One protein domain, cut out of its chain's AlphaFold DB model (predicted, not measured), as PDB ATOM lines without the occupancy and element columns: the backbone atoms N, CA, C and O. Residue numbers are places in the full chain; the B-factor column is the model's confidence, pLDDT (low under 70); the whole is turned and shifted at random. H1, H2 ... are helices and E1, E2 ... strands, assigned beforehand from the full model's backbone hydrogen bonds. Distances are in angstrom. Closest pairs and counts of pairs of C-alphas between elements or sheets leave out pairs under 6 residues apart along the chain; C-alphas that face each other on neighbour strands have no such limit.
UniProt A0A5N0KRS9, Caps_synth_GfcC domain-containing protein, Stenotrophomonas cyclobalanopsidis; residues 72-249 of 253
ATOM      1  N   LYS A  72     -63.002  44.877 -34.855       92.38
ATOM      2  CA  LYS A  72     -62.335  43.906 -33.963       92.38
ATOM      3  C   LYS A  72     -63.243  43.380 -32.843       92.38
ATOM      4  O   LYS A  72     -63.025  42.264 -32.391       92.38
ATOM      5  N   ALA A  73     -64.234  44.158 -32.404       96.12
ATOM      6  CA  ALA A  73     -65.159  43.745 -31.350       96.12
ATOM      7  C   ALA A  73     -66.308  42.866 -31.876       96.12
ATOM      8  O   ALA A  73     -66.945  42.171 -31.089       96.12
ATOM      9  N   GLU A  74     -66.552  42.845 -33.191       96.44
ATOM     10  CA  GLU A  74     -67.587  41.998 -33.798       96.44
ATOM     11  C   GLU A  74     -67.318  40.512 -33.542       96.44
ATOM     12  O   GLU A  74     -68.243  39.772 -33.230       96.44
ATOM     13  N   LEU A  75     -66.056  40.070 -33.622       95.81
ATOM     14  CA  LEU A  75     -65.709  38.661 -33.416       95.81
ATOM     15  C   LEU A  75     -66.015  38.195 -31.988       95.81
ATOM     16  O   LEU A  75     -66.594  37.124 -31.807       95.81
ATOM     17  N   GLU A  76     -65.655  38.995 -30.984       96.00
ATOM     18  CA  GLU A  76     -65.957  38.664 -29.587       96.00
ATOM     19  C   GLU A  76     -67.466  38.684 -29.328       96.00
ATOM     20  O   GLU A  76     -67.990  37.787 -28.676       96.00
ATOM     21  N   GLN A  77     -68.197  39.632 -29.922       97.94
ATOM     22  CA  GLN A  77     -69.656  39.659 -29.827       97.94
ATOM     23  C   GLN A  77     -70.320  38.465 -30.532       97.94
ATOM     24  O   GLN A  77     -71.310  37.946 -30.024       97.94
ATOM     25  N   ILE A  78     -69.793  38.001 -31.673       98.19
ATOM     26  CA  ILE A  78     -70.280  36.792 -32.361       98.19
ATOM     27  C   ILE A  78     -70.133  35.575 -31.452       98.19
ATOM     28  O   ILE A  78     -71.076  34.797 -31.325       98.19
ATOM     29  N   ARG A  79     -68.969  35.416 -30.812       97.94
ATOM     30  CA  ARG A  79     -68.718  34.311 -29.877       97.94
ATOM     31  C   ARG A  79     -69.648  34.379 -28.673       97.94
ATOM     32  O   ARG A  79     -70.284  33.379 -28.360       97.94
ATOM     33  N   LEU A  80     -69.780  35.561 -28.069       98.12
ATOM     34  CA  LEU A  80     -70.688  35.797 -26.948       98.12
ATOM     35  C   LEU A  80     -72.138  35.466 -27.323       98.12
ATOM     36  O   LEU A  80     -72.806  34.710 -26.626       98.12
ATOM     37  N   LYS A  81     -72.614  35.968 -28.470       98.44
ATOM     38  CA  LYS A  81     -73.959  35.666 -28.971       98.44
ATOM     39  C   LYS A  81     -74.148  34.165 -29.201       98.44
ATOM     40  O   LYS A  81     -75.189  33.630 -28.837       98.44
ATOM     41  N   ALA A  82     -73.166  33.488 -29.794       98.25
ATOM     42  CA  ALA A  82     -73.233  32.051 -30.033       98.25
ATOM     43  C   ALA A  82     -73.303  31.241 -28.726       98.25
ATOM     44  O   ALA A  82     -74.089  30.297 -28.668       98.25
ATOM     45  N   GLY A  83     -72.549  31.632 -27.692       98.06
ATOM     46  CA  GLY A  83     -72.623  31.037 -26.351       98.06
ATOM     47  C   GLY A  83     -74.016  31.184 -25.736       98.06
ATOM     48  O   GLY A  83     -74.678  30.190 -25.464       98.06
ATOM     49  N   VAL A  84     -74.541  32.412 -25.686       98.31
ATOM     50  CA  VAL A  84     -75.898  32.683 -25.171       98.31
ATOM     51  C   VAL A  84     -76.970  31.881 -25.922       98.31
ATOM     52  O   VAL A  84     -77.897  31.342 -25.317       98.31
ATOM     53  N   VAL A  85     -76.870  31.782 -27.253       98.00
ATOM     54  CA  VAL A  85     -77.807  30.982 -28.062       98.00
ATOM     55  C   VAL A  85     -77.680  29.489 -27.753       98.00
ATOM     56  O   VAL A  85     -78.703  28.804 -27.690       98.00
ATOM     57  N   HIS A  86     -76.462  28.984 -27.559       97.31
ATOM     58  CA  HIS A  86     -76.220  27.593 -27.180       97.31
ATOM     59  C   HIS A  86     -76.876  27.258 -25.833       97.31
ATOM     60  O   HIS A  86     -77.628  26.285 -25.741       97.31
ATOM     61  N   ASP A  87     -76.703  28.115 -24.832       96.69
ATOM     62  CA  ASP A  87     -77.286  27.918 -23.504       96.69
ATOM     63  C   ASP A  87     -78.817  27.941 -23.544       96.69
ATOM     64  O   ASP A  87     -79.493  27.104 -22.938       96.69
ATOM     65  N   LEU A  88     -79.399  28.849 -24.333       96.75
ATOM     66  CA  LEU A  88     -80.847  28.892 -24.548       96.75
ATOM     67  C   LEU A  88     -81.372  27.620 -25.229       96.75
ATOM     68  O   LEU A  88     -82.478  27.174 -24.918       96.75
ATOM     69  N   GLN A  89     -80.605  27.011 -26.137       95.38
ATOM     70  CA  GLN A  89     -80.959  25.723 -26.745       95.38
ATOM     71  C   GLN A  89     -80.900  24.574 -25.731       95.38
ATOM     72  O   GLN A  89     -81.779  23.706 -25.737       95.38
ATOM     73  N   ALA A  90     -79.910  24.581 -24.836       93.94
ATOM     74  CA  ALA A  90     -79.812  23.604 -23.758       93.94
ATOM     75  C   ALA A  90     -80.990  23.727 -22.776       93.94
ATOM     76  O   ALA A  90     -81.632  22.721 -22.469       93.94
ATOM     77  N   LEU A  91     -81.361  24.949 -22.372       93.06
ATOM     78  CA  LEU A  91     -82.543  25.209 -21.533       93.06
ATOM     79  C   LEU A  91     -83.850  24.741 -22.191       93.06
ATOM     80  O   LEU A  91     -84.708  24.166 -21.524       93.06
ATOM     81  N   ASN A  92     -83.987  24.938 -23.504       89.56
ATOM     82  CA  ASN A  92     -85.137  24.488 -24.298       89.56
ATOM     83  C   ASN A  92     -85.221  22.946 -24.401       89.56
ATOM     84  O   ASN A  92     -86.281  22.372 -24.637       89.56
ATOM     85  N   SER A  93     -84.111  22.243 -24.180       87.56
ATOM     86  CA  SER A  93     -84.068  20.776 -24.221       87.56
ATOM     87  C   SER A  93     -84.484  20.117 -22.897       87.56
ATOM     88  O   SER A  93     -84.671  18.902 -22.860       87.56
ATOM     89  N   LEU A  94     -84.650  20.897 -21.822       88.00
ATOM     90  CA  LEU A  94     -85.069  20.397 -20.510       88.00
ATOM     91  C   LEU A  94     -86.549  19.983 -20.498       88.00
ATOM     92  O   LEU A  94     -87.382  20.522 -21.229       88.00
ATOM     93  N   ASP A  95     -86.889  19.041 -19.616       88.25
ATOM     94  CA  ASP A  95     -88.248  18.510 -19.461       88.25
ATOM     95  C   ASP A  95     -89.140  19.447 -18.621       88.25
ATOM     96  O   ASP A  95     -89.495  19.175 -17.474       88.25
ATOM     97  N   ASN A  96     -89.413  20.640 -19.159       92.69
ATOM     98  CA  ASN A  96     -90.307  21.631 -18.561       92.69
ATOM     99  C   ASN A  96     -90.875  22.572 -19.632       92.69
ATOM    100  O   ASN A  96     -90.192  23.495 -20.075       92.69
ATOM    101  N   ASP A  97     -92.139  22.380 -20.009       93.44
ATOM    102  CA  ASP A  97     -92.770  23.113 -21.119       93.44
ATOM    103  C   ASP A  97     -92.756  24.637 -20.949       93.44
ATOM    104  O   ASP A  97     -92.489  25.370 -21.896       93.44
ATOM    105  N   LEU A  98     -92.960  25.135 -19.728       93.50
ATOM    106  CA  LEU A  98     -92.948  26.578 -19.470       93.50
ATOM    107  C   LEU A  98     -91.533  27.170 -19.567       93.50
ATOM    108  O   LEU A  98     -91.364  28.318 -19.976       93.50
ATOM    109  N   LEU A  99     -90.502  26.406 -19.194       93.94
ATOM    110  CA  LEU A  99     -89.110  26.835 -19.359       93.94
ATOM    111  C   LEU A  99     -88.694  26.776 -20.834       93.94
ATOM    112  O   LEU A  99     -87.966  27.646 -21.316       93.94
ATOM    113  N   ARG A 100     -89.196  25.771 -21.556       94.44
ATOM    114  CA  ARG A 100     -89.041  25.606 -23.003       94.44
ATOM    115  C   ARG A 100     -89.600  26.805 -23.766       94.44
ATOM    116  O   ARG A 100     -88.925  27.361 -24.627       94.44
ATOM    117  N   GLU A 101     -90.799  27.247 -23.403       94.75
ATOM    118  CA  GLU A 101     -91.434  28.432 -23.978       94.75
ATOM    119  C   GLU A 101     -90.629  29.711 -23.691       94.75
ATOM    120  O   GLU A 101     -90.297  30.458 -24.615       94.75
ATOM    121  N   LEU A 102     -90.241  29.933 -22.426       95.75
ATOM    122  CA  LEU A 102     -89.427  31.085 -22.021       95.75
ATOM    123  C   LEU A 102     -88.090  31.138 -22.779       95.75
ATOM    124  O   LEU A 102     -87.738  32.173 -23.347       95.75
ATOM    125  N   SER A 103     -87.351  30.026 -22.804       95.75
ATOM    126  CA  SER A 103     -86.058  29.929 -23.496       95.75
ATOM    127  C   SER A 103     -86.202  30.069 -25.012       95.75
ATOM    128  O   SER A 103     -85.394  30.753 -25.638       95.75
ATOM    129  N   GLY A 104     -87.260  29.511 -25.607       95.75
ATOM    130  CA  GLY A 104     -87.593  29.697 -27.019       95.75
ATOM    131  C   GLY A 104     -87.832  31.165 -27.381       95.75
ATOM    132  O   GLY A 104     -87.252  31.661 -28.349       95.75
ATOM    133  N   ARG A 105     -88.617  31.892 -26.578       95.81
ATOM    134  CA  ARG A 105     -88.855  33.331 -26.782       95.81
ATOM    135  C   ARG A 105     -87.584  34.157 -26.603       95.81
ATOM    136  O   ARG A 105     -87.303  35.018 -27.436       95.81
ATOM    137  N   LEU A 106     -86.810  33.900 -25.547       96.50
ATOM    138  CA  LEU A 106     -85.535  34.588 -25.328       96.50
ATOM    139  C   LEU A 106     -84.563  34.341 -26.481       96.50
ATOM    140  O   LEU A 106     -83.911  35.279 -26.930       96.50
ATOM    141  N   ARG A 107     -84.521  33.117 -27.015       96.94
ATOM    142  CA  ARG A 107     -83.706  32.789 -28.186       96.94
ATOM    143  C   ARG A 107     -84.122  33.592 -29.408       96.94
ATOM    144  O   ARG A 107     -83.253  34.174 -30.039       96.94
ATOM    145  N   LEU A 108     -85.416  33.664 -29.726       96.00
ATOM    146  CA  LEU A 108     -85.892  34.462 -30.865       96.00
ATOM    147  C   LEU A 108     -85.501  35.940 -30.730       96.00
ATOM    148  O   LEU A 108     -85.087  36.563 -31.706       96.00
ATOM    149  N   TRP A 109     -85.585  36.489 -29.516       95.81
ATOM    150  CA  TRP A 109     -85.156  37.858 -29.242       95.81
ATOM    151  C   TRP A 109     -83.640  38.032 -29.413       95.81
ATOM    152  O   TRP A 109     -83.211  38.923 -30.143       95.81
ATOM    153  N   VAL A 110     -82.821  37.144 -28.841       97.19
ATOM    154  CA  VAL A 110     -81.357  37.159 -29.015       97.19
ATOM    155  C   VAL A 110     -80.960  36.985 -30.485       97.19
ATOM    156  O   VAL A 110     -80.099  37.711 -30.983       97.19
ATOM    157  N   ASP A 111     -81.604  36.073 -31.214       96.56
ATOM    158  CA  ASP A 111     -81.361  35.838 -32.639       96.56
ATOM    159  C   ASP A 111     -81.618  37.115 -33.457       96.56
ATOM    160  O   ASP A 111     -80.827  37.415 -34.356       96.56
ATOM    161  N   SER A 112     -82.620  37.920 -33.081       95.44
ATOM    162  CA  SER A 112     -82.932  39.205 -33.729       95.44
ATOM    163  C   SER A 112     -81.893  40.314 -33.494       95.44
ATOM    164  O   SER A 112     -81.818  41.255 -34.287       95.44
ATOM    165  N   MET A 113     -81.051  40.205 -32.458       96.12
ATOM    166  CA  MET A 113     -80.048  41.229 -32.142       96.12
ATOM    167  C   MET A 113     -78.921  41.254 -33.184       96.12
ATOM    168  O   MET A 113     -78.297  40.216 -33.437       96.12
ATOM    169  N   PRO A 114     -78.572  42.410 -33.768       96.56
ATOM    170  CA  PRO A 114     -77.443  42.492 -34.682       96.56
ATOM    171  C   PRO A 114     -76.100  42.316 -33.958       96.56
ATOM    172  O   PRO A 114     -75.940  42.635 -32.778       96.56
ATOM    173  N   VAL A 115     -75.096  41.860 -34.707       97.12
ATOM    174  CA  VAL A 115     -73.690  42.000 -34.311       97.12
ATOM    175  C   VAL A 115     -73.268  43.422 -34.672       97.12
ATOM    176  O   VAL A 115     -73.300  43.811 -35.836       97.12
ATOM    177  N   THR A 116     -72.930  44.213 -33.665       96.50
ATOM    178  CA  THR A 116     -72.703  45.661 -33.757       96.50
ATOM    179  C   THR A 116     -71.235  46.050 -33.608       96.50
ATOM    180  O   THR A 116     -70.847  47.129 -34.040       96.50
ATOM    181  N   GLY A 117     -70.427  45.223 -32.946       96.50
ATOM    182  CA  GLY A 117     -69.071  45.548 -32.527       96.50
ATOM    183  C   GLY A 117     -69.009  46.707 -31.531       96.50
ATOM    184  O   GLY A 117     -68.009  47.427 -31.521       96.50
ATOM    185  N   ARG A 118     -70.065  46.956 -30.736       96.56
ATOM    186  CA  ARG A 118     -70.081  48.078 -29.782       96.56
ATOM    187  C   ARG A 118     -68.973  47.920 -28.743       96.56
ATOM    188  O   ARG A 118     -68.859  46.883 -28.094       96.56
ATOM    189  N   VAL A 119     -68.208  48.986 -28.538       94.88
ATOM    190  CA  VAL A 119     -67.196  49.089 -27.486       94.88
ATOM    191  C   VAL A 119     -67.590  50.208 -26.532       94.88
ATOM    192  O   VAL A 119     -67.952  51.309 -26.953       94.88
ATOM    193  N   ARG A 120     -67.505  49.933 -25.230       93.75
ATOM    194  CA  ARG A 120     -67.755  50.932 -24.193       93.75
ATOM    195  C   ARG A 120     -66.685  52.021 -24.246       93.75
ATOM    196  O   ARG A 120     -65.495  51.735 -24.139       93.75
ATOM    197  N   ILE A 121     -67.128  53.268 -24.361       93.19
ATOM    198  CA  ILE A 121     -66.288  54.464 -24.279       93.19
ATOM    199  C   ILE A 121     -66.920  55.465 -23.322       93.19
ATOM    200  O   ILE A 121     -68.116  55.394 -23.046       93.19
ATOM    201  N   LEU A 122     -66.120  56.416 -22.847       92.00
ATOM    202  CA  LEU A 122     -66.608  57.562 -22.096       92.00
ATOM    203  C   LEU A 122     -66.616  58.790 -23.025       92.00
ATOM    204  O   LEU A 122     -65.568  59.416 -23.176       92.00
ATOM    205  N   PRO A 123     -67.747  59.127 -23.679       89.31
ATOM    206  CA  PRO A 123     -67.810  60.037 -24.828       89.31
ATOM    207  C   PRO A 123     -67.757  61.520 -24.422       89.31
ATOM    208  O   PRO A 123     -68.608  62.323 -24.800       89.31
ATOM    209  N   TYR A 124     -66.746  61.893 -23.637       92.81
ATOM    210  CA  TYR A 124     -66.472  63.261 -23.205       92.81
ATOM    211  C   TYR A 124     -65.115  63.702 -23.773       92.81
ATOM    212  O   TYR A 124     -64.091  63.502 -23.119       92.81
ATOM    213  N   PRO A 125     -65.070  64.328 -24.966       92.81
ATOM    214  CA  PRO A 125     -63.814  64.589 -25.678       92.81
ATOM    215  C   PRO A 125     -62.813  65.433 -24.884       92.81
ATOM    216  O   PRO A 125     -61.614  65.185 -24.921       92.81
ATOM    217  N   ARG A 126     -63.291  66.396 -24.084       93.81
ATOM    218  CA  ARG A 126     -62.418  67.187 -23.200       93.81
ATOM    219  C   ARG A 126     -61.772  66.345 -22.102       93.81
ATOM    220  O   ARG A 126     -60.611  66.560 -21.783       93.81
ATOM    221  N   LEU A 127     -62.497  65.376 -21.550       93.81
ATOM    222  CA  LEU A 127     -61.937  64.445 -20.575       93.81
ATOM    223  C   LEU A 127     -60.963  63.468 -21.240       93.81
ATOM    224  O   LEU A 127     -59.914  63.194 -20.670       93.81
ATOM    225  N   MET A 128     -61.273  62.995 -22.449       95.12
ATOM    226  CA  MET A 128     -60.382  62.153 -23.254       95.12
ATOM    227  C   MET A 128     -59.028  62.841 -23.514       95.12
ATOM    228  O   MET A 128     -57.988  62.239 -23.261       95.12
ATOM    229  N   GLN A 129     -59.036  64.131 -23.878       93.50
ATOM    230  CA  GLN A 129     -57.814  64.934 -24.052       93.50
ATOM    231  C   GLN A 129     -56.979  65.044 -22.763       93.50
ATOM    232  O   GLN A 129     -55.752  65.031 -22.810       93.50
ATOM    233  N   LEU A 130     -57.635  65.140 -21.600       95.94
ATOM    234  CA  LEU A 130     -56.965  65.196 -20.293       95.94
ATOM    235  C   LEU A 130     -56.508  63.818 -19.795       95.94
ATOM    236  O   LEU A 130     -55.581  63.723 -18.990       95.94
ATOM    237  N   GLN A 131     -57.161  62.746 -20.242       95.94
ATOM    238  CA  GLN A 131     -56.902  61.368 -19.835       95.94
ATOM    239  C   GLN A 131     -56.729  60.472 -21.069       95.94
ATOM    240  O   GLN A 131     -57.645  59.723 -21.412       95.94
ATOM    241  N   PRO A 132     -55.531  60.439 -21.687       90.06
ATOM    242  CA  PRO A 132     -55.284  59.710 -22.939       90.06
ATOM    243  C   PRO A 132     -55.552  58.195 -22.900       90.06
ATOM    244  O   PRO A 132     -55.554  57.538 -23.940       90.06
ATOM    245  N   LYS A 133     -55.744  57.613 -21.706       93.31
ATOM    246  CA  LYS A 133     -56.179  56.217 -21.518       93.31
ATOM    247  C   LYS A 133     -57.651  55.997 -21.889       93.31
ATOM    248  O   LYS A 133     -58.023  54.870 -22.194       93.31
ATOM    249  N   LEU A 134     -58.471  57.045 -21.835       93.88
ATOM    250  CA  LEU A 134     -59.891  57.026 -22.197       93.88
ATOM    251  C   LEU A 134     -60.133  57.423 -23.660       93.88
ATOM    252  O   LEU A 134     -61.271  57.378 -24.115       93.88
ATOM    253  N   ASP A 135     -59.076  57.809 -24.375       95.38
ATOM    254  CA  ASP A 135     -59.118  58.308 -25.745       95.38
ATOM    255  C   ASP A 135     -58.569  57.252 -26.716       95.38
ATOM    256  O   ASP A 135     -57.356  57.182 -26.934       95.38
ATOM    257  N   PRO A 136     -59.397  56.337 -27.243       94.56
ATOM    258  CA  PRO A 136     -58.905  55.310 -28.147       94.56
ATOM    259  C   PRO A 136     -58.378  55.932 -29.446       94.56
ATOM    260  O   PRO A 136     -58.910  56.917 -29.948       94.56
ATOM    261  N   ARG A 137     -57.353  55.301 -30.018       94.88
ATOM    262  CA  ARG A 137     -56.925  55.589 -31.390       94.88
ATOM    263  C   ARG A 137     -57.941  55.035 -32.378       94.88
ATOM    264  O   ARG A 137     -58.417  53.909 -32.172       94.88
ATOM    265  N   ILE A 138     -58.259  55.818 -33.398       95.38
ATOM    266  CA  ILE A 138     -59.141  55.480 -34.509       95.38
ATOM    267  C   ILE A 138     -58.508  54.330 -35.294       95.38
ATOM    268  O   ILE A 138     -57.292  54.230 -35.424       95.38
ATOM    269  N   GLN A 139     -59.346  53.406 -35.747       93.62
ATOM    270  CA  GLN A 139     -58.959  52.294 -36.605       93.62
ATOM    271  C   GLN A 139     -59.887  52.232 -37.810       93.62
ATOM    272  O   GLN A 139     -61.068  52.575 -37.716       93.62
ATOM    273  N   ALA A 140     -59.378  51.713 -38.925       91.12
ATOM    274  CA  ALA A 140     -60.195  51.432 -40.096       91.12
ATOM    275  C   ALA A 140     -61.477  50.651 -39.739       91.12
ATOM    276  O   ALA A 140     -61.441  49.552 -39.172       91.12
ATOM    277  N   GLY A 141     -62.625  51.216 -40.117       92.38
ATOM    278  CA  GLY A 141     -63.945  50.637 -39.864       92.38
ATOM    279  C   GLY A 141     -64.588  51.049 -38.540       92.38
ATOM    280  O   GLY A 141     -65.709  50.614 -38.274       92.38
ATOM    281  N   ASP A 142     -63.935  51.891 -37.736       96.94
ATOM    282  CA  ASP A 142     -64.564  52.497 -36.569       96.94
ATOM    283  C   ASP A 142     -65.736  53.401 -36.986       96.94
ATOM    284  O   ASP A 142     -65.699  54.123 -37.991       96.94
ATOM    285  N   ALA A 143     -66.794  53.389 -36.180       97.31
ATOM    286  CA  ALA A 143     -67.912  54.305 -36.347       97.31
ATOM    287  C   ALA A 143     -68.435  54.794 -34.997       97.31
ATOM    288  O   ALA A 143     -68.458  54.058 -34.013       97.31
ATOM    289  N   VAL A 144     -68.888  56.043 -34.973       97.62
ATOM    290  CA  VAL A 144     -69.615  56.655 -33.867       97.62
ATOM    291  C   VAL A 144     -70.992  57.059 -34.366       97.62
ATOM    292  O   VAL A 144     -71.147  57.753 -35.374       97.62
ATOM    293  N   ARG A 145     -72.016  56.667 -33.624       97.25
ATOM    294  CA  ARG A 145     -73.369  57.169 -33.820       97.25
ATOM    295  C   ARG A 145     -73.857  57.800 -32.529       97.25
ATOM    296  O   ARG A 145     -73.967  57.127 -31.506       97.25
ATOM    297  N   PHE A 146     -74.157  59.089 -32.585       95.94
ATOM    298  CA  PHE A 146     -74.897  59.759 -31.526       95.94
ATOM    299  C   PHE A 146     -76.377  59.413 -31.670       95.94
ATOM    300  O   PHE A 146     -76.904  59.352 -32.782       95.94
ATOM    301  N   LEU A 147     -77.041  59.160 -30.549       94.50
ATOM    302  CA  LEU A 147     -78.465  58.845 -30.510       94.50
ATOM    303  C   LEU A 147     -79.231  60.021 -29.911       94.50
ATOM    304  O   LEU A 147     -78.687  60.786 -29.114       94.50
ATOM    305  N   GLU A 148     -80.496  60.160 -30.288       94.69
ATOM    306  CA  GLU A 148     -81.419  61.016 -29.549       94.69
ATOM    307  C   GLU A 148     -81.764  60.377 -28.203       94.69
ATOM    308  O   GLU A 148     -81.586  59.173 -28.002       94.69
ATOM    309  N   ARG A 149     -82.257  61.190 -27.266       94.81
ATOM    310  CA  ARG A 149     -82.622  60.716 -25.930       94.81
ATOM    311  C   ARG A 149     -83.830  59.774 -26.012       94.81
ATOM    312  O   ARG A 149     -84.917  60.242 -26.349       94.81
ATOM    313  N   PRO A 150     -83.694  58.494 -25.623       95.38
ATOM    314  CA  PRO A 150     -84.837  57.595 -25.554       95.38
ATOM    315  C   PRO A 150     -85.830  58.051 -24.480       95.38
ATOM    316  O   PRO A 150     -85.456  58.689 -23.493       95.38
ATOM    317  N   THR A 151     -87.099  57.696 -24.648       96.56
ATOM    318  CA  THR A 151     -88.183  58.028 -23.705       96.56
ATOM    319  C   THR A 151     -88.688  56.816 -22.927       96.56
ATOM    320  O   THR A 151     -89.606  56.938 -22.118       96.56
ATOM    321  N   THR A 152     -88.083  55.650 -23.146       97.88
ATOM    322  CA  THR A 152     -88.493  54.364 -22.578       97.88
ATOM    323  C   THR A 152     -87.312  53.631 -21.953       97.88
ATOM    324  O   THR A 152     -86.159  54.019 -22.141       97.88
ATOM    325  N   ILE A 153     -87.614  52.582 -21.197       98.00
ATOM    326  CA  ILE A 153     -86.690  51.525 -20.780       98.00
ATOM    327  C   ILE A 153     -87.296  50.174 -21.165       98.00
ATOM    328  O   ILE A 153     -88.493  50.096 -21.469       98.00
ATOM    329  N   GLN A 154     -86.501  49.110 -21.105       97.88
ATOM    330  CA  GLN A 154     -87.000  47.744 -21.265       97.88
ATOM    331  C   GLN A 154     -86.799  46.898 -20.005       97.88
ATOM    332  O   GLN A 154     -85.807  47.059 -19.294       97.88
ATOM    333  N   VAL A 155     -87.714  45.957 -19.767       98.38
ATOM    334  CA  VAL A 155     -87.567  44.872 -18.786       98.38
ATOM    335  C   VAL A 155     -87.663  43.539 -19.524       98.38
ATOM    336  O   VAL A 155     -88.647  43.284 -20.216       98.38
ATOM    337  N   VAL A 156     -86.632  42.705 -19.407       98.06
ATOM    338  CA  VAL A 156     -86.432  41.489 -20.221       98.06
ATOM    339  C   VAL A 156     -85.969  40.310 -19.360       98.06
ATOM    340  O   VAL A 156     -85.733  40.461 -18.162       98.06
ATOM    341  N   GLY A 157     -85.807  39.129 -19.963       97.62
ATOM    342  CA  GLY A 157     -85.332  37.922 -19.278       97.62
ATOM    343  C   GLY A 157     -86.477  37.040 -18.792       97.62
ATOM    344  O   GLY A 157     -87.405  36.751 -19.548       97.62
ATOM    345  N   ALA A 158     -86.423  36.619 -17.527       97.88
ATOM    346  CA  ALA A 158     -87.390  35.726 -16.885       97.88
ATOM    347  C   ALA A 158     -88.730  36.407 -16.526       97.88
ATOM    348  O   ALA A 158     -89.326  36.126 -15.483       97.88
ATOM    349  N   VAL A 159     -89.222  37.280 -17.403       97.81
ATOM    350  CA  VAL A 159     -90.536  37.940 -17.364       97.81
ATOM    351  C   VAL A 159     -91.507  37.262 -18.325       97.81
ATOM    352  O   VAL A 159     -91.066  36.552 -19.226       97.81
ATOM    353  N   ALA A 160     -92.815  37.431 -18.127       95.12
ATOM    354  CA  ALA A 160     -93.854  36.821 -18.960       95.12
ATOM    355  C   ALA A 160     -93.692  37.223 -20.435       95.12
ATOM    356  O   ALA A 160     -93.642  36.360 -21.310       95.12
ATOM    357  N   GLU A 161     -93.482  38.516 -20.677       94.31
ATOM    358  CA  GLU A 161     -93.155  39.110 -21.971       94.31
ATOM    359  C   GLU A 161     -92.143  40.243 -21.772       94.31
ATOM    360  O   GLU A 161     -92.051  40.809 -20.682       94.31
ATOM    361  N   ASN A 162     -91.374  40.579 -22.811       95.12
ATOM    362  CA  ASN A 162     -90.461  41.720 -22.746       95.12
ATOM    363  C   ASN A 162     -91.285  43.014 -22.666       95.12
ATOM    364  O   ASN A 162     -92.043  43.330 -23.582       95.12
ATOM    365  N   CYS A 163     -91.121  43.777 -21.590       96.94
ATOM    366  CA  CYS A 163     -91.887  44.994 -21.355       96.94
ATOM    367  C   CYS A 163     -91.117  46.220 -21.848       96.94
ATOM    368  O   CYS A 163     -89.951  46.397 -21.505       96.94
ATOM    369  N   THR A 164     -91.784  47.110 -22.585       97.56
ATOM    370  CA  THR A 164     -91.285  48.467 -22.858       97.56
ATOM    371  C   THR A 164     -92.075  49.450 -22.008       97.56
ATOM    372  O   THR A 164     -93.290  49.561 -22.159       97.56
ATOM    373  N   LEU A 165     -91.396  50.154 -21.105       97.81
ATOM    374  CA  LEU A 165     -92.026  51.030 -20.118       97.81
ATOM    375  C   LEU A 165     -91.566  52.482 -20.312       97.81
ATOM    376  O   LEU A 165     -90.408  52.706 -20.671       97.81
ATOM    377  N   PRO A 166     -92.420  53.489 -20.053       98.06
ATOM    378  CA  PRO A 166     -91.998  54.886 -20.063       98.06
ATOM    379  C   PRO A 166     -90.867  55.153 -19.059       98.06
ATOM    380  O   PRO A 166     -90.896  54.715 -17.903       98.06
ATOM    381  N   HIS A 167     -89.858  55.906 -19.488       98.12
ATOM    382  CA  HIS A 167     -88.787  56.345 -18.606       98.12
ATOM    383  C   HIS A 167     -89.284  57.479 -17.689       98.12
ATOM    384  O   HIS A 167     -89.736  58.526 -18.154       98.12
ATOM    385  N   HIS A 168     -89.098  57.312 -16.383       97.88
ATOM    386  CA  HIS A 168     -89.430  58.254 -15.329       97.88
ATOM    387  C   HIS A 168     -88.148  58.605 -14.571       97.88
ATOM    388  O   HIS A 168     -87.484  57.704 -14.052       97.88
ATOM    389  N   PRO A 169     -87.783  59.895 -14.484       95.25
ATOM    390  CA  PRO A 169     -86.607  60.317 -13.735       95.25
ATOM    391  C   PRO A 169     -86.624  59.789 -12.299       95.25
ATOM    392  O   PRO A 169     -87.659  59.830 -11.639       95.25
ATOM    393  N   LEU A 170     -85.465  59.327 -11.821       95.62
ATOM    394  CA  LEU A 170     -85.244  58.826 -10.456       95.62
ATOM    395  C   LEU A 170     -86.042  57.570 -10.067       95.62
ATOM    396  O   LEU A 170     -85.854  57.065  -8.961       95.62
ATOM    397  N   ARG A 171     -86.888  57.028 -10.953       97.81
ATOM    398  CA  ARG A 171     -87.572  55.761 -10.690       97.81
ATOM    399  C   ARG A 171     -86.541  54.637 -10.632       97.81
ATOM    400  O   ARG A 171     -85.711  54.498 -11.532       97.81
ATOM    401  N   SER A 172     -86.594  53.854  -9.558       97.88
ATOM    402  CA  SER A 172     -85.611  52.805  -9.321       97.88
ATOM    403  C   SER A 172     -85.823  51.608 -10.249       97.88
ATOM    404  O   SER A 172     -86.949  51.309 -10.656       97.88
ATOM    405  N   ALA A 173     -84.747  50.878 -10.542       97.69
ATOM    406  CA  ALA A 173     -84.815  49.643 -11.318       97.69
ATOM    407  C   ALA A 173     -85.762  48.602 -10.685       97.69
ATOM    408  O   ALA A 173     -86.561  47.983 -11.382       97.69
ATOM    409  N   LEU A 174     -85.738  48.460  -9.357       97.00
ATOM    410  CA  LEU A 174     -86.631  47.548  -8.630       97.00
ATOM    411  C   LEU A 174     -88.105  47.972  -8.692       97.00
ATOM    412  O   LEU A 174     -88.991  47.128  -8.598       97.00
ATOM    413  N   ASP A 175     -88.402  49.265  -8.833       97.62
ATOM    414  CA  ASP A 175     -89.785  49.719  -9.003       97.62
ATOM    415  C   ASP A 175     -90.308  49.460 -10.411       97.62
ATOM    416  O   ASP A 175     -91.510  49.273 -10.578       97.62
ATOM    417  N   TYR A 176     -89.439  49.451 -11.420       98.06
ATOM    418  CA  TYR A 176     -89.817  49.107 -12.789       98.06
ATOM    419  C   TYR A 176     -90.205  47.640 -12.947       98.06
ATOM    420  O   TYR A 176     -91.147  47.338 -13.676       98.06
ATOM    421  N   THR A 177     -89.527  46.723 -12.253       96.75
ATOM    422  CA  THR A 177     -89.841  45.290 -12.358       96.75
ATOM    423  C   THR A 177     -91.213  44.933 -11.791       96.75
ATOM    424  O   THR A 177     -91.764  43.904 -12.161       96.75
ATOM    425  N   LYS A 178     -91.819  45.789 -10.959       96.00
ATOM    426  CA  LYS A 178     -93.197  45.606 -10.468       96.00
ATOM    427  C   LYS A 178     -94.249  45.767 -11.570       96.00
ATOM    428  O   LYS A 178     -95.324  45.186 -11.458       96.00
ATOM    429  N   ASP A 179     -93.929  46.515 -12.626       97.25
ATOM    430  CA  ASP A 179     -94.828  46.768 -13.759       97.25
ATOM    431  C   ASP A 179     -94.684  45.705 -14.864       97.25
ATOM    432  O   ASP A 179     -95.378  45.767 -15.876       97.25
ATOM    433  N   CYS A 180     -93.777  44.736 -14.696       97.00
ATOM    434  CA  CYS A 180     -93.532  43.667 -15.657       97.00
ATOM    435  C   CYS A 180     -93.607  42.309 -14.956       97.00
ATOM    436  O   CYS A 180     -92.773  41.983 -14.114       97.00
ATOM    437  N   ALA A 181     -94.620  41.506 -15.284       96.75
ATOM    438  CA  ALA A 181     -94.881  40.253 -14.584       96.75
ATOM    439  C   ALA A 181     -93.694  39.280 -14.700       96.75
ATOM    440  O   ALA A 181     -93.342  38.842 -15.794       96.75
ATOM    441  N   ALA A 182     -93.092  38.913 -13.568       97.06
ATOM    442  CA  ALA A 182     -92.046  37.899 -13.517       97.06
ATOM    443  C   ALA A 182     -92.627  36.488 -13.715       97.06
ATOM    444  O   ALA A 182     -93.738  36.181 -13.282       97.06
ATOM    445  N   THR A 183     -91.852  35.602 -14.337       97.44
ATOM    446  CA  THR A 183     -92.169  34.167 -14.386       97.44
ATOM    447  C   THR A 183     -91.736  33.473 -13.095       97.44
ATOM    448  O   THR A 183     -90.900  33.972 -12.344       97.44
ATOM    449  N   LYS A 184     -92.208  32.239 -12.880       96.44
ATOM    450  CA  LYS A 184     -91.733  31.377 -11.781       96.44
ATOM    451  C   LYS A 184     -90.241  31.008 -11.859       96.44
ATOM    452  O   LYS A 184     -89.715  30.419 -10.916       96.44
ATOM    453  N   PHE A 185     -89.589  31.288 -12.989       97.06
ATOM    454  CA  PHE A 185     -88.177  30.993 -13.225       97.06
ATOM    455  C   PHE A 185     -87.252  32.154 -12.856       97.06
ATOM    456  O   PHE A 185     -86.037  31.968 -12.858       97.06
ATOM    457  N   ALA A 186     -87.813  33.325 -12.549       97.94
ATOM    458  CA  ALA A 186     -87.052  34.499 -12.160       97.94
ATOM    459  C   ALA A 186     -86.288  34.275 -10.852       97.94
ATOM    460  O   ALA A 186     -86.782  33.631  -9.921       97.94
ATOM    461  N   ASP A 187     -85.083  34.829 -10.785       97.69
ATOM    462  CA  ASP A 187     -84.348  34.972  -9.538       97.69
ATOM    463  C   ASP A 187     -85.058  36.011  -8.642       97.69
ATOM    464  O   ASP A 187     -85.253  37.151  -9.072       97.69
ATOM    465  N   PRO A 188     -85.486  35.649  -7.419       96.62
ATOM    466  CA  PRO A 188     -86.173  36.582  -6.528       96.62
ATOM    467  C   PRO A 188     -85.217  37.553  -5.820       96.62
ATOM    468  O   PRO A 188     -85.665  38.548  -5.245       96.62
ATOM    469  N   ASP A 189     -83.917  37.263  -5.830       97.81
ATOM    470  CA  ASP A 189     -82.926  37.931  -4.999       97.81
ATOM    471  C   ASP A 189     -82.076  38.926  -5.784       97.81
ATOM    472  O   ASP A 189     -81.340  39.699  -5.168       97.81
ATOM    473  N   SER A 190     -82.159  38.952  -7.117       97.81
ATOM    474  CA  SER A 190     -81.352  39.863  -7.928       97.81
ATOM    475  C   SER A 190     -82.012  40.316  -9.227       97.81
ATOM    476  O   SER A 190     -82.845  39.627  -9.809       97.81
ATOM    477  N   ILE A 191     -81.595  41.491  -9.692       98.38
ATOM    478  CA  ILE A 191     -81.826  41.993 -11.049       98.38
ATOM    479  C   ILE A 191     -80.504  42.500 -11.621       98.38
ATOM    480  O   ILE A 191     -79.600  42.866 -10.867       98.38
ATOM    481  N   ILE A 192     -80.386  42.560 -12.943       98.69
ATOM    482  CA  ILE A 192     -79.212  43.123 -13.613       98.69
ATOM    483  C   ILE A 192     -79.645  44.371 -14.379       98.69
ATOM    484  O   ILE A 192     -80.529  44.317 -15.229       98.69
ATOM    485  N   VAL A 193     -79.034  45.510 -14.075       98.38
ATOM    486  CA  VAL A 193     -79.281  46.787 -14.746       98.38
ATOM    487  C   VAL A 193     -78.184  47.026 -15.769       98.38
ATOM    488  O   VAL A 193     -76.999  47.033 -15.435       98.38
ATOM    489  N   ILE A 194     -78.591  47.240 -17.015       98.25
ATOM    490  CA  ILE A 194     -77.722  47.573 -18.137       98.25
ATOM    491  C   ILE A 194     -78.033  49.012 -18.532       98.25
ATOM    492  O   ILE A 194     -79.092  49.330 -19.082       98.25
ATOM    493  N   GLN A 195     -77.115  49.907 -18.194       96.75
ATOM    494  CA  GLN A 195     -77.229  51.325 -18.491       96.75
ATOM    495  C   GLN A 195     -76.914  51.591 -19.967       96.75
ATOM    496  O   GLN A 195     -76.254  50.810 -20.654       96.75
ATOM    497  N   VAL A 196     -77.381  52.734 -20.465       95.25
ATOM    498  CA  VAL A 196     -77.261  53.096 -21.885       95.25
ATOM    499  C   VAL A 196     -75.805  53.291 -22.344       95.25
ATOM    500  O   VAL A 196     -75.522  53.206 -23.538       95.25
ATOM    501  N   ASP A 197     -74.883  53.501 -21.400       94.38
ATOM    502  CA  ASP A 197     -73.429  53.595 -21.587       94.38
ATOM    503  C   ASP A 197     -72.724  52.220 -21.558       94.38
ATOM    504  O   ASP A 197     -71.498  52.145 -21.445       94.38
ATOM    505  N   SER A 198     -73.498  51.130 -21.634       94.94
ATOM    506  CA  SER A 198     -73.047  49.736 -21.539       94.94
ATOM    507  C   SER A 198     -72.507  49.327 -20.162       94.94
ATOM    508  O   SER A 198     -71.869  48.280 -20.046       94.94
ATOM    509  N   THR A 199     -72.734  50.116 -19.108       96.12
ATOM    510  CA  THR A 199     -72.408  49.696 -17.738       96.12
ATOM    511  C   THR A 199     -73.412  48.639 -17.264       96.12
ATOM    512  O   THR A 199     -74.620  48.860 -17.322       96.12
ATOM    513  N   VAL A 200     -72.912  47.503 -16.771       97.50
ATOM    514  CA  VAL A 200     -73.716  46.381 -16.258       97.50
ATOM    515  C   VAL A 200     -73.535  46.274 -14.748       97.50
ATOM    516  O   VAL A 200     -72.405  46.275 -14.260       97.50
ATOM    517  N   GLN A 201     -74.637  46.200 -14.004       97.75
ATOM    518  CA  GLN A 201     -74.632  46.144 -12.542       97.75
ATOM    519  C   GLN A 201     -75.683  45.165 -12.027       97.75
ATOM    520  O   GLN A 201     -76.861  45.288 -12.351       97.75
ATOM    521  N   THR A 202     -75.278  44.234 -11.169       98.12
ATOM    522  CA  THR A 202     -76.211  43.365 -10.446       98.12
ATOM    523  C   THR A 202     -76.657  44.054  -9.163       98.12
ATOM    524  O   THR A 202     -75.824  44.482  -8.366       98.12
ATOM    525  N   LEU A 203     -77.967  44.142  -8.950       98.31
ATOM    526  CA  LEU A 203     -78.580  44.718  -7.756       98.31
ATOM    527  C   LEU A 203     -79.329  43.630  -6.992       98.31
ATOM    528  O   LEU A 203     -80.027  42.817  -7.596       98.31
ATOM    529  N   GLY A 204     -79.221  43.636  -5.665       98.25
ATOM    530  CA  GLY A 204     -80.037  42.769  -4.824       98.25
ATOM    531  C   GLY A 204     -81.493  43.247  -4.774       98.25
ATOM    532  O   GLY A 204     -81.761  44.440  -4.614       98.25
ATOM    533  N   ALA A 205     -82.433  42.320  -4.938       96.94
ATOM    534  CA  ALA A 205     -83.871  42.584  -5.021       96.94
ATOM    535  C   ALA A 205     -84.660  42.019  -3.828       96.94
ATOM    536  O   ALA A 205     -85.713  42.560  -3.455       96.94
ATOM    537  N   GLY A 206     -84.133  40.958  -3.215       95.69
ATOM    538  CA  GLY A 206     -84.735  40.257  -2.092       95.69
ATOM    539  C   GLY A 206     -84.794  41.130  -0.840       95.69
ATOM    540  O   GLY A 206     -84.039  42.083  -0.668       95.69
ATOM    541  N   ALA A 207     -85.707  40.811   0.078       94.31
ATOM    542  CA  ALA A 207     -85.881  41.597   1.303       94.31
ATOM    543  C   ALA A 207     -84.615  41.647   2.183       94.31
ATOM    544  O   ALA A 207     -84.423  42.600   2.929       94.31
ATOM    545  N   TRP A 208     -83.757  40.631   2.079       95.38
ATOM    546  CA  TRP A 208     -82.545  40.454   2.881       95.38
ATOM    547  C   TRP A 208     -81.288  41.073   2.247       95.38
ATOM    548  O   TRP A 208     -80.306  41.292   2.951       95.38
ATOM    549  N   ASN A 209     -81.304  41.356   0.940       97.56
ATOM    550  CA  ASN A 209     -80.168  41.906   0.190       97.56
ATOM    551  C   ASN A 209     -80.543  43.121  -0.666       97.56
ATOM    552  O   ASN A 209     -79.833  43.440  -1.619       97.56
ATOM    553  N   ARG A 210     -81.665  43.778  -0.365       96.12
ATOM    554  CA  ARG A 210     -82.186  44.878  -1.173       96.12
ATOM    555  C   ARG A 210     -81.137  45.979  -1.329       96.12
ATOM    556  O   ARG A 210     -80.696  46.559  -0.343       96.12
ATOM    557  N   ALA A 211     -80.781  46.269  -2.575       96.94
ATOM    558  CA  ALA A 211     -79.905  47.380  -2.913       96.94
ATOM    559  C   ALA A 211     -80.613  48.728  -2.710       96.94
ATOM    560  O   ALA A 211     -81.840  48.822  -2.827       96.94
ATOM    561  N   ASP A 212     -79.824  49.778  -2.476       96.75
ATOM    562  CA  ASP A 212     -80.326  51.150  -2.492       96.75
ATOM    563  C   ASP A 212     -80.995  51.469  -3.841       96.75
ATOM    564  O   ASP A 212     -80.548  50.961  -4.876       96.75
ATOM    565  N   PRO A 213     -82.038  52.321  -3.873       95.88
ATOM    566  CA  PRO A 213     -82.712  52.691  -5.114       95.88
ATOM    567  C   PRO A 213     -81.738  53.236  -6.170       95.88
ATOM    568  O   PRO A 213     -81.200  54.332  -6.031       95.88
ATOM    569  N   GLN A 214     -81.540  52.478  -7.251       96.38
ATOM    570  CA  GLN A 214     -80.716  52.887  -8.389       96.38
ATOM    571  C   GLN A 214     -81.601  53.281  -9.577       96.38
ATOM    572  O   GLN A 214     -82.406  52.453 -10.020       96.38
ATOM    573  N   PRO A 215     -81.478  54.508 -10.114       96.94
ATOM    574  CA  PRO A 215     -82.227  54.924 -11.290       96.94
ATOM    575  C   PRO A 215     -81.715  54.249 -12.567       96.94
ATOM    576  O   PRO A 215     -80.529  53.933 -12.709       96.94
ATOM    577  N   VAL A 216     -82.613  54.074 -13.533       96.81
ATOM    578  CA  VAL A 216     -82.280  53.537 -14.860       96.81
ATOM    579  C   VAL A 216     -82.190  54.681 -15.858       96.81
ATOM    580  O   VAL A 216     -83.066  55.541 -15.898       96.81
ATOM    581  N   SER A 217     -81.128  54.707 -16.662       95.56
ATOM    582  CA  SER A 217     -80.978  55.701 -17.726       95.56
ATOM    583  C   SER A 217     -82.086  55.555 -18.775       95.56
ATOM    584  O   SER A 217     -82.526  54.436 -19.043       95.56
ATOM    585  N   PRO A 218     -82.500  56.643 -19.449       96.69
ATOM    586  CA  PRO A 218     -83.379  56.534 -20.606       96.69
ATOM    587  C   PRO A 218     -82.742  55.644 -21.683       96.69
ATOM    588  O   PRO A 218     -81.610  55.891 -22.104       96.69
ATOM    589  N   GLY A 219     -83.461  54.607 -22.111       96.62
ATOM    590  CA  GLY A 219     -82.985  53.570 -23.029       96.62
ATOM    591  C   GLY A 219     -82.210  52.430 -22.372       96.62
ATOM    592  O   GLY A 219     -81.656  51.594 -23.084       96.62
ATOM    593  N   GLY A 220     -82.126  52.415 -21.039       97.06
ATOM    594  CA  GLY A 220     -81.549  51.316 -20.276       97.06
ATOM    595  C   GLY A 220     -82.435  50.070 -20.279       97.06
ATOM    596  O   GLY A 220     -83.632  50.123 -20.578       97.06
ATOM    597  N   VAL A 221     -81.829  48.946 -19.913       98.31
ATOM    598  CA  VAL A 221     -82.476  47.635 -19.859       98.31
ATOM    599  C   VAL A 221     -82.339  47.063 -18.454       98.31
ATOM    600  O   VAL A 221     -81.274  47.130 -17.842       98.31
ATOM    601  N   ILE A 222     -83.417  46.484 -17.943       98.50
ATOM    602  CA  ILE A 222     -83.423  45.700 -16.713       98.50
ATOM    603  C   ILE A 222     -83.608  44.241 -17.109       98.50
ATOM    604  O   ILE A 222     -84.658  43.844 -17.608       98.50
ATOM    605  N   LEU A 223     -82.582  43.436 -16.885       98.62
ATOM    606  CA  LEU A 223     -82.646  41.998 -17.046       98.62
ATOM    607  C   LEU A 223     -83.099  41.375 -15.722       98.62
ATOM    608  O   LEU A 223     -82.429  41.513 -14.698       98.62
ATOM    609  N   VAL A 224     -84.234  40.677 -15.757       98.56
ATOM    610  CA  VAL A 224     -84.673  39.769 -14.694       98.56
ATOM    611  C   VAL A 224     -84.000  38.414 -14.945       98.56
ATOM    612  O   VAL A 224     -84.345  37.746 -15.925       98.56
ATOM    613  N   PRO A 225     -83.020  38.009 -14.123       98.12
ATOM    614  CA  PRO A 225     -82.234  36.812 -14.383       98.12
ATOM    615  C   PRO A 225     -83.044  35.536 -14.136       98.12
ATOM    616  O   PRO A 225     -83.997  35.527 -13.351       98.12
ATOM    617  N   LEU A 226     -82.649  34.433 -14.780       97.56
ATOM    618  CA  LEU A 226     -83.126  33.109 -14.380       97.56
ATOM    619  C   LEU A 226     -82.496  32.726 -13.040       97.56
ATOM    620  O   LEU A 226     -81.293  32.901 -12.840       97.56
ATOM    621  N   ALA A 227     -83.293  32.152 -12.140       96.69
ATOM    622  CA  ALA A 227     -82.799  31.669 -10.860       96.69
ATOM    623  C   ALA A 227     -81.729  30.592 -11.073       96.69
ATOM    624  O   ALA A 227     -81.931  29.649 -11.845       96.69
ATOM    625  N   LYS A 228     -80.627  30.677 -10.318       93.62
ATOM    626  CA  LYS A 228     -79.449  29.798 -10.465       93.62
ATOM    627  C   LYS A 228     -79.777  28.306 -10.539       93.62
ATOM    628  O   LYS A 228     -79.141  27.584 -11.294       93.62
ATOM    629  N   LYS A 229     -80.791  27.840  -9.802       92.62
ATOM    630  CA  LYS A 229     -81.238  26.433  -9.808       92.62
ATOM    631  C   LYS A 229     -81.647  25.909 -11.194       92.62
ATOM    632  O   LYS A 229     -81.580  24.709 -11.411       92.62
ATOM    633  N   TYR A 230     -82.060  26.785 -12.114       92.12
ATOM    634  CA  TYR A 230     -82.408  26.423 -13.494       92.12
ATOM    635  C   TYR A 230     -81.207  26.455 -14.447       92.12
ATOM    636  O   TYR A 230     -81.315  25.962 -15.562       92.12
ATOM    637  N   LEU A 231     -80.080  27.025 -14.016       91.94
ATOM    638  CA  LEU A 231     -78.876  27.208 -14.827       91.94
ATOM    639  C   LEU A 231     -77.764  26.201 -14.502       91.94
ATOM    640  O   LEU A 231     -76.846  26.036 -15.294       91.94
ATOM    641  N   GLN A 232     -77.854  25.486 -13.373       82.62
ATOM    642  CA  GLN A 232     -76.818  24.545 -12.909       82.62
ATOM    643  C   GLN A 232     -76.426  23.474 -13.936       82.62
ATOM    644  O   GLN A 232     -75.310  22.969 -13.890       82.62
ATOM    645  N   THR A 233     -77.343  23.104 -14.831       81.00
ATOM    646  CA  THR A 233     -77.139  22.062 -15.847       81.00
ATOM    647  C   THR A 233     -76.768  22.613 -17.224       81.00
ATOM    648  O   THR A 233     -76.661  21.829 -18.161       81.00
ATOM    649  N   VAL A 234     -76.649  23.936 -17.368       87.88
ATOM    650  CA  VAL A 234     -76.369  24.614 -18.641       87.88
ATOM    651  C   VAL A 234     -75.074  25.402 -18.511       87.88
ATOM    652  O   VAL A 234     -74.014  24.866 -18.809       87.88
ATOM    653  N   ASP A 235     -75.158  26.619 -17.983       91.31
ATOM    654  CA  ASP A 235     -74.021  27.476 -17.686       91.31
ATOM    655  C   ASP A 235     -74.399  28.404 -16.523       91.31
ATOM    656  O   ASP A 235     -75.453  29.049 -16.531       91.31
ATOM    657  N   ALA A 236     -73.545  28.462 -15.504       90.94
ATOM    658  CA  ALA A 236     -73.732  29.349 -14.362       90.94
ATOM    659  C   ALA A 236     -73.590  30.834 -14.742       90.94
ATOM    660  O   ALA A 236     -74.189  31.684 -14.070       90.94
ATOM    661  N   ASP A 237     -72.852  31.132 -15.812       95.19
ATOM    662  CA  ASP A 237     -72.555  32.484 -16.281       95.19
ATOM    663  C   ASP A 237     -73.580  33.003 -17.305       95.19
ATOM    664  O   ASP A 237     -73.561  34.188 -17.638       95.19
ATOM    665  N   PHE A 238     -74.571  32.190 -17.699       97.38
ATOM    666  CA  PHE A 238     -75.603  32.548 -18.685       97.38
ATOM    667  C   PHE A 238     -76.223  33.943 -18.473       97.38
ATOM    668  O   PHE A 238     -76.362  34.732 -19.408       97.38
ATOM    669  N   ASN A 239     -76.610  34.278 -17.235       97.94
ATOM    670  CA  ASN A 239     -77.214  35.582 -16.937       97.94
ATOM    671  C   ASN A 239     -76.230  36.742 -17.175       97.94
ATOM    672  O   ASN A 239     -76.645  37.819 -17.609       97.94
ATOM    673  N   ALA A 240     -74.948  36.538 -16.864       98.00
ATOM    674  CA  ALA A 240     -73.901  37.530 -17.072       98.00
ATOM    675  C   ALA A 240     -73.585  37.684 -18.565       98.00
ATOM    676  O   ALA A 240     -73.499  38.813 -19.047       98.00
ATOM    677  N   ASP A 241     -73.520  36.579 -19.304       98.25
ATOM    678  CA  ASP A 241     -73.276  36.573 -20.747       98.25
ATOM    679  C   ASP A 241     -74.426  37.211 -21.526       98.25
ATOM    680  O   ASP A 241     -74.200  38.043 -22.411       98.25
ATOM    681  N   LEU A 242     -75.674  36.924 -21.144       98.38
ATOM    682  CA  LEU A 242     -76.844  37.595 -21.705       98.38
ATOM    683  C   LEU A 242     -76.807  39.105 -21.418       98.38
ATOM    684  O   LEU A 242     -77.054  39.907 -22.319       98.38
ATOM    685  N   ALA A 243     -76.464  39.519 -20.194       98.38
ATOM    686  CA  ALA A 243     -76.339  40.935 -19.852       98.38
ATOM    687  C   ALA A 243     -75.220  41.631 -20.643       98.38
ATOM    688  O   ALA A 243     -75.414  42.742 -21.145       98.38
ATOM    689  N   ALA A 244     -74.068  40.973 -20.792       98.12
ATOM    690  CA  ALA A 244     -72.953  41.459 -21.592       98.12
ATOM    691  C   ALA A 244     -73.352  41.600 -23.065       98.12
ATOM    692  O   ALA A 244     -73.051  42.621 -23.687       98.12
ATOM    693  N   LEU A 245     -74.098  40.635 -23.612       98.25
ATOM    694  CA  LEU A 245     -74.602  40.696 -24.980       98.25
ATOM    695  C   LEU A 245     -75.559  41.875 -25.164       98.25
ATOM    696  O   LEU A 245     -75.388  42.649 -26.105       98.25
ATOM    697  N   ILE A 246     -76.515  42.069 -24.252       97.88
ATOM    698  CA  ILE A 246     -77.436  43.216 -24.284       97.88
ATOM    699  C   ILE A 246     -76.655  44.537 -24.223       97.88
ATOM    700  O   ILE A 246     -76.957  45.467 -24.969       97.88
ATOM    701  N   ALA A 247     -75.598  44.619 -23.409       97.44
ATOM    702  CA  ALA A 247     -74.763  45.816 -23.297       97.44
ATOM    703  C   ALA A 247     -74.028  46.183 -24.604       97.44
ATOM    704  O   ALA A 247     -73.640  47.343 -24.782       97.44
ATOM    705  N   THR A 248     -73.862  45.237 -25.538       97.12
ATOM    706  CA  THR A 248     -73.315  45.509 -26.883       97.12
ATOM    707  C   THR A 248     -74.341  46.095 -27.858       97.12
ATOM    708  O   THR A 248     -73.982  46.555 -28.945       97.12
ATOM    709  N   GLN A 249     -75.620  46.114 -27.500       95.69
ATOM    710  CA  GLN A 249     -76.675  46.637 -28.358       95.69
ATOM    711  C   GLN A 249     -76.882  48.140 -28.157       95.69
ATOM    712  O   GLN A 249     -76.302  48.759 -27.261       95.69
TER     713      GLN A 249
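Overview. This is residues 72 to 249 of the 253 residues of the protein "Caps_synth_GfcC domain-containing protein" of Stenotrophomonas cyclobalanopsidis (UniProt A0A5N0KRS9). What is the main picture? A strongly twisted five-stranded sheet has helix H5 packed on one face and short H4 on the other, and H1 of the long helical hairpin H1 and H2 packs on H5 away from the sheet. A loose arm with H3 and E1 reaches far out at one end. What are its parts? The printed part has 178 residues, with five named helices and six named strands in the order H1, H2, H3, E1, E2, E3, H4, E4, E5, E6, H5. The class is mixed, helices and strands, with under half of the residues in named elements; the sheet, E3, E2, E6, E4, E5, is mixed too. The whole is compact, with a radius of gyration of the C-alphas of 17.2 A and spans of 54 by 36 by 26 A.

Arrangement. How is the sheet built? It runs E3, residues 163 to 166, E2, 152 to 157, E6, 221 to 224, E4, 190 to 194, and E5, 200 to 204. E2 and E6 are parallel, with N 222 and O 154 within hydrogen-bond range at 2.8 A. The other neighbours are antiparallel, with N 155 and O 163 at 2.9 A in the hairpin E2 and E3, N 194 and O 221 at 2.8 A between E4 and E6, and N 193 and O 201 at 2.8 A in the hairpin E4 and E5. What is on its faces? H5, residues 238 to 247, has a height over the sheet of 8.7 A and runs along the strands, at 3 degrees to E4 on the local plane; its closest C-alphas to E4 are those of Ala 247 and Ile 194, 6.2 A apart. H4, residues 173 to 179, is on the opposite face, its closest C-alphas to E6 being those of Ala 173 and Ile 222, 6.8 A apart. E3, H4 and E4 form a split strand-helix-strand unit, two strands running the same way with E2 and E6 between them, and its crossover is right-handed. How do the other helices stand? H1, residues 72 to 92, touches H5 at a steep tilt of 41 degrees, opposite ways, closest at the C-alphas of Val 84 and Leu 242, 6.1 A apart. H2, residues 97 to 112, forms a helical hairpin with H1 at a shallow tilt of 18 degrees, closest at the C-alphas of Arg 100 and Asn 92, 4.3 A apart, and only grazes the sheet with residues 102 to 109. H3, residues 125 to 130, touches no helix. Are the helix backbones complete? Every O i to N i+4 pair is within hydrogen-bond range in H2, H3 and H5, with 16 of 17 in H1 and 1 of 3 in H4, where 2 of 4 O i to N i+3 pairs are within range.

Along the chain. Where does the longest helix lie? H1 runs 31.5 A from C-alpha 72 at (-62.335, 43.906, -33.963) to C-alpha 92; H2 spans 22.7 A and E2 17.1 A. Where are the far and last elements? H3 ends at C-alpha 130, (-56.965, 65.196, -20.293), E1, residues 143 to 145, pairs with no named strand, and H5 ends at C-alpha 247, (-74.763, 45.816, -23.297).

Size, cuts and confidence. How far does it reach? The two C-alphas farthest apart, those of Asp 95 and Leu 130, are 56.2 A apart. Which links are long, and is anything cut or uncertain? The links H2 to H3, H3 to E1, E5 to E6 and E6 to H5 are long, and the printed part has no cut. The mean pLDDT of the printed part is 95.8, and no printed residue is under 70.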